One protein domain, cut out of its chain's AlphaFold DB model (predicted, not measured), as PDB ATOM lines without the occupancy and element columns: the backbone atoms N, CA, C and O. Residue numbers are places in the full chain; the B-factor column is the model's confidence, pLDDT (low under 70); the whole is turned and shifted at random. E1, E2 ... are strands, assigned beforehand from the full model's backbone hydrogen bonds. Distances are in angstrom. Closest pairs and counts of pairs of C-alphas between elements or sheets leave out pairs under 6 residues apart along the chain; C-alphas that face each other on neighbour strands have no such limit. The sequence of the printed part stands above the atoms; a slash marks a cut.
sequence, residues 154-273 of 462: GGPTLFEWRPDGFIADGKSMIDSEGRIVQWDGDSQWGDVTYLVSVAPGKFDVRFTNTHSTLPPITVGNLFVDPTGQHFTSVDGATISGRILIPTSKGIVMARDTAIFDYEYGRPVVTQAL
ATOM      1  N   GLY A 154       3.458  26.813  24.583       89.12
ATOM      2  CA  GLY A 154       2.561  27.596  23.748       89.12
ATOM      3  C   GLY A 154       1.101  27.608  24.192       89.12
ATOM      4  O   GLY A 154       0.605  26.705  24.868       89.12
ATOM      5  N   GLY A 155       0.401  28.644  23.748       87.31
ATOM      6  CA  GLY A 155      -1.022  28.835  23.972       87.31
ATOM      7  C   GLY A 155      -1.600  29.967  23.121       87.31
ATOM      8  O   GLY A 155      -0.847  30.714  22.481       87.31
ATOM      9  N   PRO A 156      -2.938  30.109  23.109       87.44
ATOM     10  CA  PRO A 156      -3.600  31.169  22.366       87.44
ATOM     11  C   PRO A 156      -3.061  32.540  22.771       87.44
ATOM     12  O   PRO A 156      -2.918  32.823  23.958       87.44
ATOM     13  N   THR A 157      -2.750  33.369  21.780       89.06
ATOM     14  CA  THR A 157      -2.115  34.676  21.970       89.06
ATOM     15  C   THR A 157      -2.823  35.723  21.126       89.06
ATOM     16  O   THR A 157      -2.997  35.550  19.916       89.06
ATOM     17  N   LEU A 158      -3.193  36.839  21.751       88.38
ATOM     18  CA  LEU A 158      -3.656  38.021  21.038       88.38
ATOM     19  C   LEU A 158      -2.457  38.889  20.663       88.38
ATOM     20  O   LEU A 158      -1.773  39.429  21.535       88.38
ATOM     21  N   PHE A 159      -2.244  39.053  19.360       90.88
ATOM     22  CA  PHE A 159      -1.194  39.913  18.843       90.88
ATOM     23  C   PHE A 159      -1.721  41.264  18.364       90.88
ATOM     24  O   PHE A 159      -2.665  41.336  17.576       90.88
ATOM     25  N   GLU A 160      -1.028  42.336  18.738       90.19
ATOM     26  CA  GLU A 160      -1.236  43.665  18.166       90.19
ATOM     27  C   GLU A 160       0.054  44.197  17.553       90.19
ATOM     28  O   GLU A 160       1.111  44.218  18.183       90.19
ATOM     29  N   TRP A 161      -0.041  44.706  16.331       89.81
ATOM     30  CA  TRP A 161       1.083  45.349  15.665       89.81
ATOM     31  C   TRP A 161       1.419  46.694  16.308       89.81
ATOM     32  O   TRP A 161       0.533  47.482  16.651       89.81
ATOM     33  N   ARG A 162       2.717  46.987  16.417       88.81
ATOM     34  CA  ARG A 162       3.234  48.296  16.816       88.81
ATOM     35  C   ARG A 162       4.299  48.762  15.821       88.81
ATOM     36  O   ARG A 162       4.874  47.946  15.105       88.81
ATOM     37  N   PRO A 163       4.579  50.075  15.744       84.56
ATOM     38  CA  PRO A 163       5.691  50.567  14.939       84.56
ATOM     39  C   PRO A 163       7.044  49.978  15.353       84.56
ATOM     40  O   PRO A 163       7.916  49.836  14.504       84.56
ATOM     41  N   ASP A 164       7.235  49.652  16.629       86.12
ATOM     42  CA  ASP A 164       8.422  48.968  17.144       86.12
ATOM     43  C   ASP A 164       7.989  47.654  17.797       86.12
ATOM     44  O   ASP A 164       7.550  47.633  18.945       86.12
ATOM     45  N   GLY A 165       8.002  46.581  17.006       90.06
ATOM     46  CA  GLY A 165       7.572  45.256  17.440       90.06
ATOM     47  C   GLY A 165       6.061  45.071  17.536       90.06
ATOM     48  O   GLY A 165       5.305  45.376  16.608       90.06
ATOM     49  N   PHE A 166       5.632  44.473  18.642       94.00
ATOM     50  CA  PHE A 166       4.258  44.020  18.827       94.00
ATOM     51  C   PHE A 166       3.882  43.919  20.297       94.00
ATOM     52  O   PHE A 166       4.725  43.969  21.189       94.00
ATOM     53  N   ILE A 167       2.590  43.778  20.546       94.44
ATOM     54  CA  ILE A 167       2.047  43.396  21.842       94.44
ATOM     55  C   ILE A 167       1.563  41.955  21.735       94.44
ATOM     56  O   ILE A 167       0.895  41.612  20.764       94.44
ATOM     57  N   ALA A 168       1.890  41.138  22.731       93.88
ATOM     58  CA  ALA A 168       1.349  39.802  22.927       93.88
ATOM     59  C   ALA A 168       0.642  39.759  24.286       93.88
ATOM     60  O   ALA A 168       1.264  40.040  25.312       93.88
ATOM     61  N   ASP A 169      -0.662  39.482  24.296       90.81
ATOM     62  CA  ASP A 169      -1.492  39.420  25.510       90.81
ATOM     63  C   ASP A 169      -1.336  40.654  26.422       90.81
ATOM     64  O   ASP A 169      -1.147  40.568  27.638       90.81
ATOM     65  N   GLY A 170      -1.350  41.841  25.810       90.69
ATOM     66  CA  GLY A 170      -1.191  43.124  26.505       90.69
ATOM     67  C   GLY A 170       0.248  43.474  26.910       90.69
ATOM     68  O   GLY A 170       0.495  44.594  27.356       90.69
ATOM     69  N   LYS A 171       1.221  42.572  26.724       92.44
ATOM     70  CA  LYS A 171       2.640  42.818  27.018       92.44
ATOM     71  C   LYS A 171       3.383  43.260  25.762       92.44
ATOM     72  O   LYS A 171       3.344  42.584  24.741       92.44
ATOM     73  N   SER A 172       4.074  44.397  25.840       93.06
ATOM     74  CA  SER A 172       4.916  44.873  24.737       93.06
ATOM     75  C   SER A 172       6.160  44.003  24.602       93.06
ATOM     76  O   SER A 172       6.903  43.825  25.565       93.06
ATOM     77  N   MET A 173       6.377  43.493  23.398       93.69
ATOM     78  CA  MET A 173       7.538  42.705  23.021       93.69
ATOM     79  C   MET A 173       8.527  43.620  22.310       93.69
ATOM     80  O   MET A 173       8.256  44.133  21.225       93.69
ATOM     81  N   ILE A 174       9.663  43.827  22.964       91.44
ATOM     82  CA  ILE A 174      10.791  44.620  22.479       91.44
ATOM     83  C   ILE A 174      12.055  43.778  22.583       91.44
ATOM     84  O   ILE A 174      12.147  42.892  23.436       91.44
ATOM     85  N   ASP A 175      13.030  44.064  21.730       91.94
ATOM     86  CA  ASP A 175      14.327  43.407  21.772       91.94
ATOM     87  C   ASP A 175      15.382  44.371  22.330       91.94
ATOM     88  O   ASP A 175      15.398  45.558  22.007       91.94
ATOM     89  N   SER A 176      16.251  43.877  23.213       89.81
ATOM     90  CA  SER A 176      17.278  44.703  23.852       89.81
ATOM     91  C   SER A 176      18.397  45.125  22.900       89.81
ATOM     92  O   SER A 176      19.109  46.083  23.196       89.81
ATOM     93  N   GLU A 177      18.593  44.408  21.793       90.88
ATOM     94  CA  GLU A 177      19.703  44.654  20.865       90.88
ATOM     95  C   GLU A 177      19.338  45.586  19.711       90.88
ATOM     96  O   GLU A 177      20.223  46.134  19.053       90.88
ATOM     97  N   GLY A 178      18.049  45.807  19.464       90.56
ATOM     98  CA  GLY A 178      17.621  46.693  18.398       90.56
ATOM     99  C   GLY A 178      16.115  46.753  18.217       90.56
ATOM    100  O   GLY A 178      15.335  46.109  18.914       90.56
ATOM    101  N   ARG A 179      15.707  47.544  17.228       92.62
ATOM    102  CA  ARG A 179      14.299  47.747  16.885       92.62
ATOM    103  C   ARG A 179      13.741  46.519  16.172       92.62
ATOM    104  O   ARG A 179      14.358  46.049  15.209       92.62
ATOM    105  N   ILE A 180      12.552  46.065  16.562       94.00
ATOM    106  CA  ILE A 180      11.843  45.016  15.823       94.00
ATOM    107  C   ILE A 180      11.131  45.665  14.633       94.00
ATOM    108  O   ILE A 180      10.238  46.497  14.803       94.00
ATOM    109  N   VAL A 181      11.535  45.298  13.415       90.81
ATOM    110  CA  VAL A 181      11.051  45.944  12.177       90.81
ATOM    111  C   VAL A 181       9.971  45.149  11.449       90.81
ATOM    112  O   VAL A 181       9.202  45.726  10.683       90.81
ATOM    113  N   GLN A 182       9.909  43.837  11.677       91.69
ATOM    114  CA  GLN A 182       8.953  42.929  11.048       91.69
ATOM    115  C   GLN A 182       8.843  41.652  11.877       91.69
ATOM    116  O   GLN A 182       9.823  41.234  12.490       91.69
ATOM    117  N   TRP A 183       7.672  41.024  11.887       95.00
ATOM    118  CA  TRP A 183       7.431  39.773  12.598       95.00
ATOM    119  C   TRP A 183       6.229  39.034  12.001       95.00
ATOM    120  O   TRP A 183       5.455  39.622  11.248       95.00
ATOM    121  N   ASP A 184       6.113  37.750  12.320       94.19
ATOM    122  CA  ASP A 184       4.939  36.917  12.062       94.19
ATOM    123  C   ASP A 184       4.732  35.993  13.258       94.19
ATOM    124  O   ASP A 184       5.697  35.411  13.768       94.19
ATOM    125  N   GLY A 185       3.485  35.890  13.713       93.31
ATOM    126  CA  GLY A 185       3.107  35.133  14.898       93.31
ATOM    127  C   GLY A 185       1.973  34.155  14.620       93.31
ATOM    128  O   GLY A 185       1.092  34.428  13.807       93.31
ATOM    129  N   ASP A 186       1.983  33.014  15.301       92.44
ATOM    130  CA  ASP A 186       0.870  32.069  15.334       92.44
ATOM    131  C   ASP A 186      -0.012  32.367  16.548       92.44
ATOM    132  O   ASP A 186       0.383  32.122  17.687       92.44
ATOM    133  N   SER A 187      -1.219  32.886  16.324       89.31
ATOM    134  CA  SER A 187      -2.154  33.217  17.405       89.31
ATOM    135  C   SER A 187      -2.666  32.002  18.177       89.31
ATOM    136  O   SER A 187      -3.223  32.175  19.255       89.31
ATOM    137  N   GLN A 188      -2.524  30.782  17.653       86.56
ATOM    138  CA  GLN A 188      -2.959  29.568  18.342       86.56
ATOM    139  C   GLN A 188      -1.942  29.106  19.389       86.56
ATOM    140  O   GLN A 188      -2.338  28.599  20.438       86.56
ATOM    141  N   TRP A 189      -0.649  29.272  19.102       90.00
ATOM    142  CA  TRP A 189       0.433  28.743  19.936       90.00
ATOM    143  C   TRP A 189       1.325  29.817  20.553       90.00
ATOM    144  O   TRP A 189       2.027  29.523  21.513       90.00
ATOM    145  N   GLY A 190       1.310  31.050  20.049       93.06
ATOM    146  CA  GLY A 190       2.174  32.133  20.521       93.06
ATOM    147  C   GLY A 190       3.597  32.087  19.961       93.06
ATOM    148  O   GLY A 190       4.461  32.832  20.419       93.06
ATOM    149  N   ASP A 191       3.866  31.225  18.979       96.69
ATOM    150  CA  ASP A 191       5.154  31.176  18.288       96.69
ATOM    151  C   ASP A 191       5.335  32.412  17.413       96.69
ATOM    152  O   ASP A 191       4.448  32.751  16.631       96.69
ATOM    153  N   VAL A 192       6.491  33.063  17.511       97.00
ATOM    154  CA  VAL A 192       6.801  34.281  16.764       97.00
ATOM    155  C   VAL A 192       8.219  34.231  16.229       97.00
ATOM    156  O   VAL A 192       9.172  34.002  16.978       97.00
ATOM    157  N   THR A 193       8.357  34.557  14.948       98.00
ATOM    158  CA  THR A 193       9.645  34.918  14.352       98.00
ATOM    159  C   THR A 193       9.652  36.404  14.038       98.00
ATOM    160  O   THR A 193       8.681  36.936  13.499       98.00
ATOM    161  N   TYR A 194      10.747  37.089  14.352       97.19
ATOM    162  CA  TYR A 194      10.861  38.531  14.171       97.19
ATOM    163  C   TYR A 194      12.262  38.964  13.731       97.19
ATOM    164  O   TYR A 194      13.251  38.265  13.949       97.19
ATOM    165  N   LEU A 195      12.327  40.121  13.072       96.62
ATOM    166  CA  LEU A 195      13.547  40.741  12.564       96.62
ATOM    167  C   LEU A 195      13.965  41.900  13.465       96.62
ATOM    168  O   LEU A 195      13.203  42.856  13.636       96.62
ATOM    169  N   VAL A 196      15.191  41.845  13.974       96.50
ATOM    170  CA  VAL A 196      15.795  42.895  14.802       96.50
ATOM    171  C   VAL A 196      16.835  43.644  13.986       96.50
ATOM    172  O   VAL A 196      17.794  43.050  13.508       96.50
ATOM    173  N   SER A 197      16.667  44.955  13.823       94.81
ATOM    174  CA  SER A 197      17.648  45.805  13.144       94.81
ATOM    175  C   SER A 197      18.835  46.091  14.065       94.81
ATOM    176  O   SER A 197      18.742  46.976  14.916       94.81
ATOM    177  N   VAL A 198      19.953  45.393  13.858       93.62
ATOM    178  CA  VAL A 198      21.175  45.521  14.681       93.62
ATOM    179  C   VAL A 198      22.202  46.491  14.085       93.62
ATOM    180  O   VAL A 198      22.963  47.128  14.808       93.62
ATOM    181  N   ALA A 199      22.219  46.649  12.759       91.31
ATOM    182  CA  ALA A 199      23.015  47.655  12.058       91.31
ATOM    183  C   ALA A 199      22.385  47.972  10.686       91.31
ATOM    184  O   ALA A 199      21.518  47.227  10.227       91.31
ATOM    185  N   PRO A 200      22.799  49.046   9.986       89.94
ATOM    186  CA  PRO A 200      22.279  49.342   8.653       89.94
ATOM    187  C   PRO A 200      22.443  48.149   7.699       89.94
ATOM    188  O   PRO A 200      23.557  47.669   7.481       89.94
ATOM    189  N   GLY A 201      21.324  47.654   7.163       89.94
ATOM    190  CA  GLY A 201      21.296  46.494   6.267       89.94
ATOM    191  C   GLY A 201      21.613  45.149   6.933       89.94
ATOM    192  O   GLY A 201      21.787  44.166   6.225       89.94
ATOM    193  N   LYS A 202      21.698  45.068   8.267       95.00
ATOM    194  CA  LYS A 202      21.922  43.820   9.010       95.00
ATOM    195  C   LYS A 202      20.813  43.605  10.026       95.00
ATOM    196  O   LYS A 202      20.569  44.468  10.872       95.00
ATOM    197  N   PHE A 203      20.196  42.434   9.963       97.56
ATOM    198  CA  PHE A 203      19.128  42.046  10.865       97.56
ATOM    199  C   PHE A 203      19.391  40.668  11.456       97.56
ATOM    200  O   PHE A 203      19.752  39.737  10.733       97.56
ATOM    201  N   ASP A 204      19.128  40.532  12.747       97.50
ATOM    202  CA  ASP A 204      19.007  39.222  13.371       97.50
ATOM    203  C   ASP A 204      17.597  38.695  13.121       97.50
ATOM    204  O   ASP A 204      16.611  39.416  13.292       97.50
ATOM    205  N   VAL A 205      17.498  37.421  12.750       98.06
ATOM    206  CA  VAL A 205      16.227  36.699  12.707       98.06
ATOM    207  C   VAL A 205      16.115  35.921  14.004       98.06
ATOM    208  O   VAL A 205      16.955  35.060  14.286       98.06
ATOM    209  N   ARG A 206      15.099  36.232  14.807       97.94
ATOM    210  CA  ARG A 206      14.895  35.644  16.132       97.94
ATOM    211  C   ARG A 206      13.584  34.896  16.212       97.94
ATOM    212  O   ARG A 206      12.611  35.282  15.575       97.94
ATOM    213  N   PHE A 207      13.574  33.852  17.026       97.94
ATOM    214  CA  PHE A 207      12.405  33.047  17.330       97.94
ATOM    215  C   PHE A 207      12.165  33.000  18.837       97.94
ATOM    216  O   PHE A 207      13.096  32.814  19.628       97.94
ATOM    217  N   THR A 208      10.902  33.112  19.231       97.06
ATOM    218  CA  THR A 208      10.450  32.799  20.584       97.06
ATOM    219  C   THR A 208       9.015  32.294  20.576       97.06
ATOM    220  O   THR A 208       8.314  32.404  19.576       97.06
ATOM    221  N   ASN A 209       8.571  31.784  21.716       96.81
ATOM    222  CA  ASN A 209       7.156  31.656  22.016       96.81
ATOM    223  C   ASN A 209       6.810  32.673  23.113       96.81
ATOM    224  O   ASN A 209       7.576  32.826  24.066       96.81
ATOM    225  N   THR A 210       5.706  33.403  22.969       95.88
ATOM    226  CA  THR A 210       5.291  34.489  23.879       95.88
ATOM    227  C   THR A 210       4.996  34.021  25.299       95.88
ATOM    228  O   THR A 210       5.119  34.804  26.242       95.88
ATOM    229  N   HIS A 211       4.657  32.744  25.462       94.81
ATOM    230  CA  HIS A 211       4.417  32.102  26.752       94.81
ATOM    231  C   HIS A 211       5.670  31.424  27.313       94.81
ATOM    232  O   HIS A 211       5.666  30.968  28.458       94.81
ATOM    233  N   SER A 212       6.759  31.365  26.538       95.44
ATOM    234  CA  SER A 212       7.986  30.714  26.979       95.44
ATOM    235  C   SER A 212       8.715  31.519  28.049       95.44
ATOM    236  O   SER A 212       8.945  32.718  27.933       95.44
ATOM    237  N   THR A 213       9.172  30.808  29.073       94.31
ATOM    238  CA  THR A 213      10.119  31.298  30.086       94.31
ATOM    239  C   THR A 213      11.567  31.328  29.594       94.31
ATOM    240  O   THR A 213      12.440  31.871  30.273       94.31
ATOM    241  N   LEU A 214      11.849  30.735  28.432       96.00
ATOM    242  CA  LEU A 214      13.174  30.743  27.825       96.00
ATOM    243  C   LEU A 214      13.386  32.044  27.032       96.00
ATOM    244  O   LEU A 214      12.453  32.520  26.387       96.00
ATOM    245  N   PRO A 215      14.610  32.602  27.008       94.62
ATOM    246  CA  PRO A 215      14.900  33.788  26.204       94.62
ATOM    247  C   PRO A 215      14.731  33.494  24.702       94.62
ATOM    248  O   PRO A 215      14.918  32.340  24.301       94.62
ATOM    249  N   PRO A 216      14.449  34.494  23.847       96.38
ATOM    250  CA  PRO A 216      14.471  34.321  22.394       96.38
ATOM    251  C   PRO A 216      15.809  33.764  21.886       96.38
ATOM    252  O   PRO A 216      16.850  33.944  22.517       96.38
ATOM    253  N   ILE A 217      15.788  33.077  20.744       96.69
ATOM    254  CA  ILE A 217      16.995  32.570  20.069       96.69
ATOM    255  C   ILE A 217      17.169  33.192  18.700       96.69
ATOM    256  O   ILE A 217      16.200  33.359  17.965       96.69
ATOM    257  N   THR A 218      18.418  33.439  18.320       97.31
ATOM    258  CA  THR A 218      18.771  33.750  16.937       97.31
ATOM    259  C   THR A 218      18.727  32.475  16.103       97.31
ATOM    260  O   THR A 218      19.399  31.490  16.407       97.31
ATOM    261  N   VAL A 219      17.930  32.498  15.042       97.31
ATOM    262  CA  VAL A 219      17.740  31.385  14.097       97.31
ATOM    263  C   VAL A 219      18.430  31.638  12.757       97.31
ATOM    264  O   VAL A 219      18.577  30.733  11.930       97.31
ATOM    265  N   GLY A 220      18.890  32.867  12.540       97.12
ATOM    266  CA  GLY A 220      19.678  33.250  11.385       97.12
ATOM    267  C   GLY A 220      19.957  34.742  11.346       97.12
ATOM    268  O   GLY A 220      19.564  35.494  12.233       97.12
ATOM    269  N   ASN A 221      20.626  35.157  10.281       97.69
ATOM    270  CA  ASN A 221      20.961  36.543  10.001       97.69
ATOM    271  C   ASN A 221      20.455  36.902   8.608       97.69
ATOM    272  O   ASN A 221      20.545  36.092   7.684       97.69
ATOM    273  N   LEU A 222      19.959  38.122   8.455       97.88
ATOM    274  CA  LEU A 222      19.549  38.701   7.187       97.88
ATOM    275  C   LEU A 222      20.453  39.893   6.875       97.88
ATOM    276  O   LEU A 222      20.524  40.860   7.634       97.88
ATOM    277  N   PHE A 223      21.122  39.832   5.733       96.62
ATOM    278  CA  PHE A 223      21.881  40.942   5.180       96.62
ATOM    279  C   PHE A 223      21.142  41.529   3.983       96.62
ATOM    280  O   PHE A 223      20.617  40.789   3.155       96.62
ATOM    281  N   VAL A 224      21.084  42.851   3.895       94.00
ATOM    282  CA  VAL A 224      20.426  43.585   2.816       94.00
ATOM    283  C   VAL A 224      21.450  44.497   2.166       94.00
ATOM    284  O   VAL A 224      22.040  45.356   2.822       94.00
ATOM    285  N   ASP A 225      21.630  44.322   0.865       90.38
ATOM    286  CA  ASP A 225      22.551  45.086   0.038       90.38
ATOM    287  C   ASP A 225      21.878  45.498  -1.290       90.38
ATOM    288  O   ASP A 225      20.702  45.194  -1.515       90.38
ATOM    289  N   PRO A 226      22.567  46.236  -2.183       88.56
ATOM    290  CA  PRO A 226      21.984  46.648  -3.461       88.56
ATOM    291  C   PRO A 226      21.592  45.492  -4.396       88.56
ATOM    292  O   PRO A 226      20.823  45.710  -5.330       88.56
ATOM    293  N   THR A 227      22.131  44.287  -4.189       86.25
ATOM    294  CA  THR A 227      21.842  43.091  -4.993       86.25
ATOM    295  C   THR A 227      20.631  42.319  -4.474       86.25
ATOM    296  O   THR A 227      19.974  41.618  -5.249       86.25
ATOM    297  N   GLY A 228      20.280  42.497  -3.200       91.25
ATOM    298  CA  GLY A 228      19.062  41.964  -2.614       91.25
ATOM    299  C   GLY A 228      19.193  41.681  -1.124       91.25
ATOM    300  O   GLY A 228      19.905  42.349  -0.380       91.25
ATOM    301  N   GLN A 229      18.434  40.686  -0.681       95.75
ATOM    302  CA  GLN A 229      18.423  40.179   0.679       95.75
ATOM    303  C   GLN A 229      19.055  38.788   0.720       95.75
ATOM    304  O   GLN A 229      18.763  37.943  -0.126       95.75
ATOM    305  N   HIS A 230      19.882  38.538   1.727       97.00
ATOM    306  CA  HIS A 230      20.630  37.305   1.926       97.00
ATOM    307  C   HIS A 230      20.403  36.796   3.344       97.00
ATOM    308  O   HIS A 230      20.897  37.374   4.311       97.00
ATOM    309  N   PHE A 231      19.648  35.713   3.471       97.62
ATOM    310  CA  PHE A 231      19.413  35.022   4.727       97.62
ATOM    311  C   PHE A 231      20.401  33.869   4.895       97.62
ATOM    312  O   PHE A 231      20.606  33.080   3.973       97.62
ATOM    313  N   THR A 232      20.989  33.763   6.081       97.25
ATOM    314  CA  THR A 232      21.813  32.627   6.510       97.25
ATOM    315  C   THR A 232      21.278  32.111   7.839       97.25
ATOM    316  O   THR A 232      21.355  32.818   8.845       97.25
ATOM    317  N   SER A 233      20.734  30.897   7.857       96.88
ATOM    318  CA  SER A 233      20.286  30.243   9.085       96.88
ATOM    319  C   SER A 233      21.465  29.691   9.885       96.88
ATOM    320  O   SER A 233      22.519  29.370   9.334       96.88
ATOM    321  N   VAL A 234      21.277  29.552  11.198       95.19
ATOM    322  CA  VAL A 234      22.275  28.964  12.108       95.19
ATOM    323  C   VAL A 234      22.576  27.493  11.810       95.19
ATOM    324  O   VAL A 234      23.616  26.988  12.227       95.19
ATOM    325  N   ASP A 235      21.701  26.805  11.078       92.62
ATOM    326  CA  ASP A 235      21.937  25.436  10.621       92.62
ATOM    327  C   ASP A 235      22.724  25.347   9.299       92.62
ATOM    328  O   ASP A 235      23.095  24.250   8.879       92.62
ATOM    329  N   GLY A 236      23.040  26.491   8.683       91.06
ATOM    330  CA  GLY A 236      23.823  26.603   7.455       91.06
ATOM    331  C   GLY A 236      22.999  26.794   6.180       91.06
ATOM    332  O   GLY A 236      23.590  26.940   5.109       91.06
ATOM    333  N   ALA A 237      21.662  26.822   6.249       92.50
ATOM    334  CA  ALA A 237      20.838  27.127   5.082       92.50
ATOM    335  C   ALA A 237      21.037  28.583   4.623       92.50
ATOM    336  O   ALA A 237      20.883  29.520   5.406       92.50
ATOM    337  N   THR A 238      21.344  28.786   3.339       94.56
ATOM    338  CA  THR A 238      21.502  30.122   2.741       94.56
ATOM    339  C   THR A 238      20.471  30.352   1.649       94.56
ATOM    340  O   THR A 238      20.360  29.543   0.724       94.56
ATOM    341  N   ILE A 239      19.755  31.472   1.714       95.81
ATOM    342  CA  ILE A 239      18.707  31.825   0.755       95.81
ATOM    343  C   ILE A 239      18.878  33.297   0.392       95.81
ATOM    344  O   ILE A 239      18.994  34.146   1.269       95.81
ATOM    345  N   SER A 240      18.905  33.598  -0.904       95.12
ATOM    346  CA  SER A 240      18.947  34.982  -1.398       95.12
ATOM    347  C   SER A 240      17.641  35.331  -2.094       95.12
ATOM    348  O   SER A 240      17.055  34.460  -2.737       95.12
ATOM    349  N   GLY A 241      17.204  36.581  -2.030       94.12
ATOM    350  CA  GLY A 241      15.933  37.028  -2.586       94.12
ATOM    351  C   GLY A 241      15.784  38.540  -2.549       94.12
ATOM    352  O   GLY A 241      16.749  39.267  -2.356       94.12
ATOM    353  N   ARG A 242      14.567  39.025  -2.769       90.38
ATOM    354  CA  ARG A 242      14.229  40.453  -2.734       90.38
ATOM    355  C   ARG A 242      13.456  40.842  -1.483       90.38
ATOM    356  O   ARG A 242      13.597  41.967  -1.017       90.38
ATOM    357  N   ILE A 243      12.623  39.932  -0.988       92.50
ATOM    358  CA  ILE A 243      11.749  40.145   0.165       92.50
ATOM    359  C   ILE A 243      11.813  38.891   1.032       92.50
ATOM    360  O   ILE A 243      11.580  37.792   0.527       92.50
ATOM    361  N   LEU A 244      12.109  39.068   2.315       95.81
ATOM    362  CA  LEU A 244      11.945  38.069   3.363       95.81
ATOM    363  C   LEU A 244      10.708  38.416   4.192       95.81
ATOM    364  O   LEU A 244      10.539  39.557   4.619       95.81
ATOM    365  N   ILE A 245       9.876  37.416   4.452       96.19
ATOM    366  CA  ILE A 245       8.794  37.460   5.429       96.19
ATOM    367  C   ILE A 245       9.136  36.427   6.514       96.19
ATOM    368  O   ILE A 245       9.317  35.250   6.184       96.19
ATOM    369  N   PRO A 246       9.264  36.818   7.794       96.44
ATOM    370  CA  PRO A 246       9.336  35.841   8.872       96.44
ATOM    371  C   PRO A 246       8.043  35.018   8.914       96.44
ATOM    372  O   PRO A 246       6.991  35.489   8.501       96.44
ATOM    373  N   THR A 247       8.107  33.788   9.407       96.38
ATOM    374  CA  THR A 247       6.917  32.973   9.673       96.38
ATOM    375  C   THR A 247       6.991  32.404  11.080       96.38
ATOM    376  O   THR A 247       8.089  32.213  11.604       96.38
ATOM    377  N   SER A 248       5.868  32.033  11.689       93.69
ATOM    378  CA  SER A 248       5.884  31.357  12.999       93.69
ATOM    379  C   SER A 248       6.730  30.067  13.055       93.69
ATOM    380  O   SER A 248       7.066  29.607  14.142       93.69
ATOM    381  N   LYS A 249       7.126  29.494  11.907       94.44
ATOM    382  CA  LYS A 249       7.891  28.234  11.802       94.44
ATOM    383  C   LYS A 249       9.242  28.368  11.091       94.44
ATOM    384  O   LYS A 249       9.918  27.359  10.882       94.44
ATOM    385  N   GLY A 250       9.627  29.575  10.682       96.38
ATOM    386  CA  GLY A 250      10.762  29.764   9.787       96.38
ATOM    387  C   GLY A 250      10.751  31.105   9.068       96.38
ATOM    388  O   GLY A 250      10.354  32.123   9.632       96.38
ATOM    389  N   ILE A 251      11.149  31.108   7.798       97.38
ATOM    390  CA  ILE A 251      11.086  32.285   6.927       97.38
ATOM    391  C   ILE A 251      10.635  31.897   5.523       97.38
ATOM    392  O   ILE A 251      10.938  30.820   5.017       97.38
ATOM    393  N   VAL A 252       9.967  32.836   4.871       97.38
ATOM    394  CA  VAL A 252       9.642  32.784   3.454       97.38
ATOM    395  C   VAL A 252      10.440  33.866   2.745       97.38
ATOM    396  O   VAL A 252      10.453  35.020   3.162       97.38
ATOM    397  N   MET A 253      11.105  33.510   1.655       96.69
ATOM    398  CA  MET A 253      11.872  34.441   0.841       96.69
ATOM    399  C   MET A 253      11.387  34.406  -0.602       96.69
ATOM    400  O   MET A 253      11.288  33.343  -1.197       96.69
ATOM    401  N   ALA A 254      11.123  35.565  -1.199       94.56
ATOM    402  CA  ALA A 254      10.718  35.660  -2.597       94.56
ATOM    403  C   ALA A 254      11.812  36.253  -3.485       94.56
ATOM    404  O   ALA A 254      12.501  37.210  -3.123       94.56
ATOM    405  N   ARG A 255      11.917  35.698  -4.691       89.38
ATOM    406  CA  ARG A 255      12.545  36.284  -5.882       89.38
ATOM    407  C   ARG A 255      11.459  36.653  -6.891       89.38
ATOM    408  O   ARG A 255      10.284  36.401  -6.652       89.38
ATOM    409  N   ASP A 256      11.863  37.233  -8.020       82.06
ATOM    410  CA  ASP A 256      10.945  37.783  -9.025       82.06
ATOM    411  C   ASP A 256       9.830  36.806  -9.451       82.06
ATOM    412  O   ASP A 256       8.692  37.229  -9.604       82.06
ATOM    413  N   THR A 257      10.127  35.510  -9.600       85.81
ATOM    414  CA  THR A 257       9.158  34.502 -10.083       85.81
ATOM    415  C   THR A 257       9.052  33.264  -9.193       85.81
ATOM    416  O   THR A 257       8.440  32.271  -9.586       85.81
ATOM    417  N   ALA A 258       9.685  33.267  -8.022       91.62
ATOM    418  CA  ALA A 258       9.774  32.088  -7.168       91.62
ATOM    419  C   ALA A 258       9.762  32.466  -5.692       91.62
ATOM    420  O   ALA A 258      10.276  33.515  -5.302       91.62
ATOM    421  N   ILE A 259       9.220  31.572  -4.879       95.50
ATOM    422  CA  ILE A 259       9.193  31.672  -3.430       95.50
ATOM    423  C   ILE A 259       9.908  30.464  -2.825       95.50
ATOM    424  O   ILE A 259       9.784  29.339  -3.308       95.50
ATOM    425  N   PHE A 260      10.705  30.731  -1.800       96.44
ATOM    426  CA  PHE A 260      11.511  29.776  -1.058       96.44
ATOM    427  C   PHE A 260      10.980  29.747   0.364       96.44
ATOM    428  O   PHE A 260      11.029  30.755   1.066       96.44
ATOM    429  N   ASP A 261      10.467  28.603   0.771       96.06
ATOM    430  CA  ASP A 261       9.954  28.374   2.106       96.06
ATOM    431  C   ASP A 261      10.967  27.553   2.899       96.06
ATOM    432  O   ASP A 261      11.369  26.461   2.485       96.06
ATOM    433  N   TYR A 262      11.420  28.111   4.014       96.44
ATOM    434  CA  TYR A 262      12.353  27.476   4.925       96.44
ATOM    435  C   TYR A 262      11.718  27.381   6.302       96.44
ATOM    436  O   TYR A 262      11.572  28.381   7.001       96.44
ATOM    437  N   GLU A 263      11.386  26.157   6.697       95.69
ATOM    438  CA  GLU A 263      10.983  25.819   8.057       95.69
ATOM    439  C   GLU A 263      12.206  25.338   8.849       95.69
ATOM    440  O   GLU A 263      13.071  24.649   8.305       95.69
ATOM    441  N   TYR A 264      12.278  25.670  10.140       94.56
ATOM    442  CA  TYR A 264      13.450  25.361  10.962       94.56
ATOM    443  C   TYR A 264      13.816  23.873  10.939       94.56
ATOM    444  O   TYR A 264      12.997  23.001  11.238       94.56
ATOM    445  N   GLY A 265      15.075  23.584  10.597       88.62
ATOM    446  CA  GLY A 265      15.600  22.220  10.520       88.62
ATOM    447  C   GLY A 265      15.036  21.383   9.365       88.62
ATOM    448  O   GLY A 265      15.266  20.172   9.326       88.62
ATOM    449  N   ARG A 266      14.300  21.994   8.428       90.69
ATOM    450  CA  ARG A 266      13.788  21.342   7.218       90.69
ATOM    451  C   ARG A 266      14.485  21.883   5.964       90.69
ATOM    452  O   ARG A 266      14.941  23.024   5.945       90.69
ATOM    453  N   PRO A 267      14.569  21.081   4.888       90.69
ATOM    454  CA  PRO A 267      15.057  21.562   3.603       90.69
ATOM    455  C   PRO A 267      14.203  22.708   3.055       90.69
ATOM    456  O   PRO A 267      12.987  22.728   3.239       90.69
ATOM    457  N   VAL A 268      14.841  23.612   2.313       94.00
ATOM    458  CA  VAL A 268      14.154  24.701   1.610       94.00
ATOM    459  C   VAL A 268      13.271  24.130   0.502       94.00
ATOM    460  O   VAL A 268      13.753  23.411  -0.377       94.00
ATOM    461  N   VAL A 269      11.990  24.487   0.516       93.69
ATOM    462  CA  VAL A 269      11.022  24.149  -0.533       93.69
ATOM    463  C   VAL A 269      10.892  25.335  -1.481       93.69
ATOM    464  O   VAL A 269      10.844  26.481  -1.048       93.69
ATOM    465  N   THR A 270      10.870  25.079  -2.789       94.00
ATOM    466  CA  THR A 270      10.737  26.127  -3.812       94.00
ATOM    467  C   THR A 270       9.425  25.962  -4.559       94.00
ATOM    468  O   THR A 270       9.111  24.858  -4.995       94.00
ATOM    469  N   GLN A 271       8.710  27.065  -4.757       91.31
ATOM    470  CA  GLN A 271       7.463  27.118  -5.513       91.31
ATOM    471  C   GLN A 271       7.509  28.291  -6.503       91.31
ATOM    472  O   GLN A 271       8.018  29.368  -6.187       91.31
ATOM    473  N   ALA A 272       6.991  28.097  -7.717       90.81
ATOM    474  CA  ALA A 272       6.861  29.181  -8.688       90.81
ATOM    475  C   ALA A 272       5.704  30.113  -8.300       90.81
ATOM    476  O   ALA A 272       4.632  29.649  -7.908       90.81
ATOM    477  N   LEU A 273       5.920  31.423  -8.426       88.69
ATOM    478  CA  LEU A 273       4.857  32.411  -8.266       88.69
ATOM    479  C   LEU A 273       4.020  32.502  -9.552       88.69
ATOM    480  O   LEU A 273       4.564  32.321 -10.647       88.69
TER     481      LEU A 273
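What this domain is: This is residues 154 to 273 of the 462 residues of an uncharacterized protein of Rhodanobacter sp. TND4FH1 (UniProt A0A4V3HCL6). Picture a long, strongly twisted and curled sheet, E4 to E9, with a smaller sheet, E10 to E13, partly face to face with it, the strands crossed at 38 degrees. A third small sheet, E1 to E3, sits beyond the edge strand E4, and E13 reaches out past the large sheet at the other end. The printed part has 120 residues, 73 of them in thirteen named strands that follow each other from E1 to E13, with no named helix: all strand. The sheets run in order E4 E5 E6 E7 E8 E9, E10 E11 E12 E13 and E1 E2 E3, all antiparallel. The whole is compact, with a radius of gyration of the C-alphas of 14.0 A and spans of 38 by 29 by 24 A.

Where its parts are: Start in the large sheet with E4, residues 179 to 185, 17.0 A long. Find C-alpha 191 at (5.154, 31.176, 18.288); from there E5 runs 25.1 A to residue 199. E6, 202 to 209, is 23.1 A; E7, 217 to 225, is 24.3 A; E8, 228 to 233, is 16.6 A; and E9 is 238 to 241. Next come E10, 243 to 247, E11, 250 to 255, 17.1 A, E12, 258 to 263, 16.5 A, and E13, 269 to 272, ending at C-alpha 272, (6.861, 29.181, -8.688). Before E4 look for E1, 159 to 161, E2, 166 to 168, and E3, 171 to 173.

How they stand to each other: Each sheet is a meander, each strand the antiparallel neighbour and hairpin partner of the one before. Look for N 194 and O 206, 2.9 A, between E5 and E6, and N 223 and O 230, 2.8 A, between E7 and E8. In the second sheet, N 253 and O 260 of E11 and E12 are 2.8 A apart. These two sheets make a sandwich, two sheets face to face, and the parts of them that face each other are 10.4 A centre to centre. The closest C-alphas of E4 and E10 are Asp 184 and Thr 247, 5.0 A; those of E9 and E11 are Gly 241 and Arg 255, 4.8 A. E9 and E10 meet only through their link, while E9 and E13 are apart. In the small sheet, N 167 and O 160 of E2 and E1 are 2.8 A apart; E2 and E4 are near each other.

The domain as a whole: The C-alphas farthest apart, Thr 213 and Thr 257, are 40.3 A from each other. The printed part has no cut and no long link; E6 to E7 is short, the others tight. Mean pLDDT of the printed part is 93.3, and no printed residue is under 70.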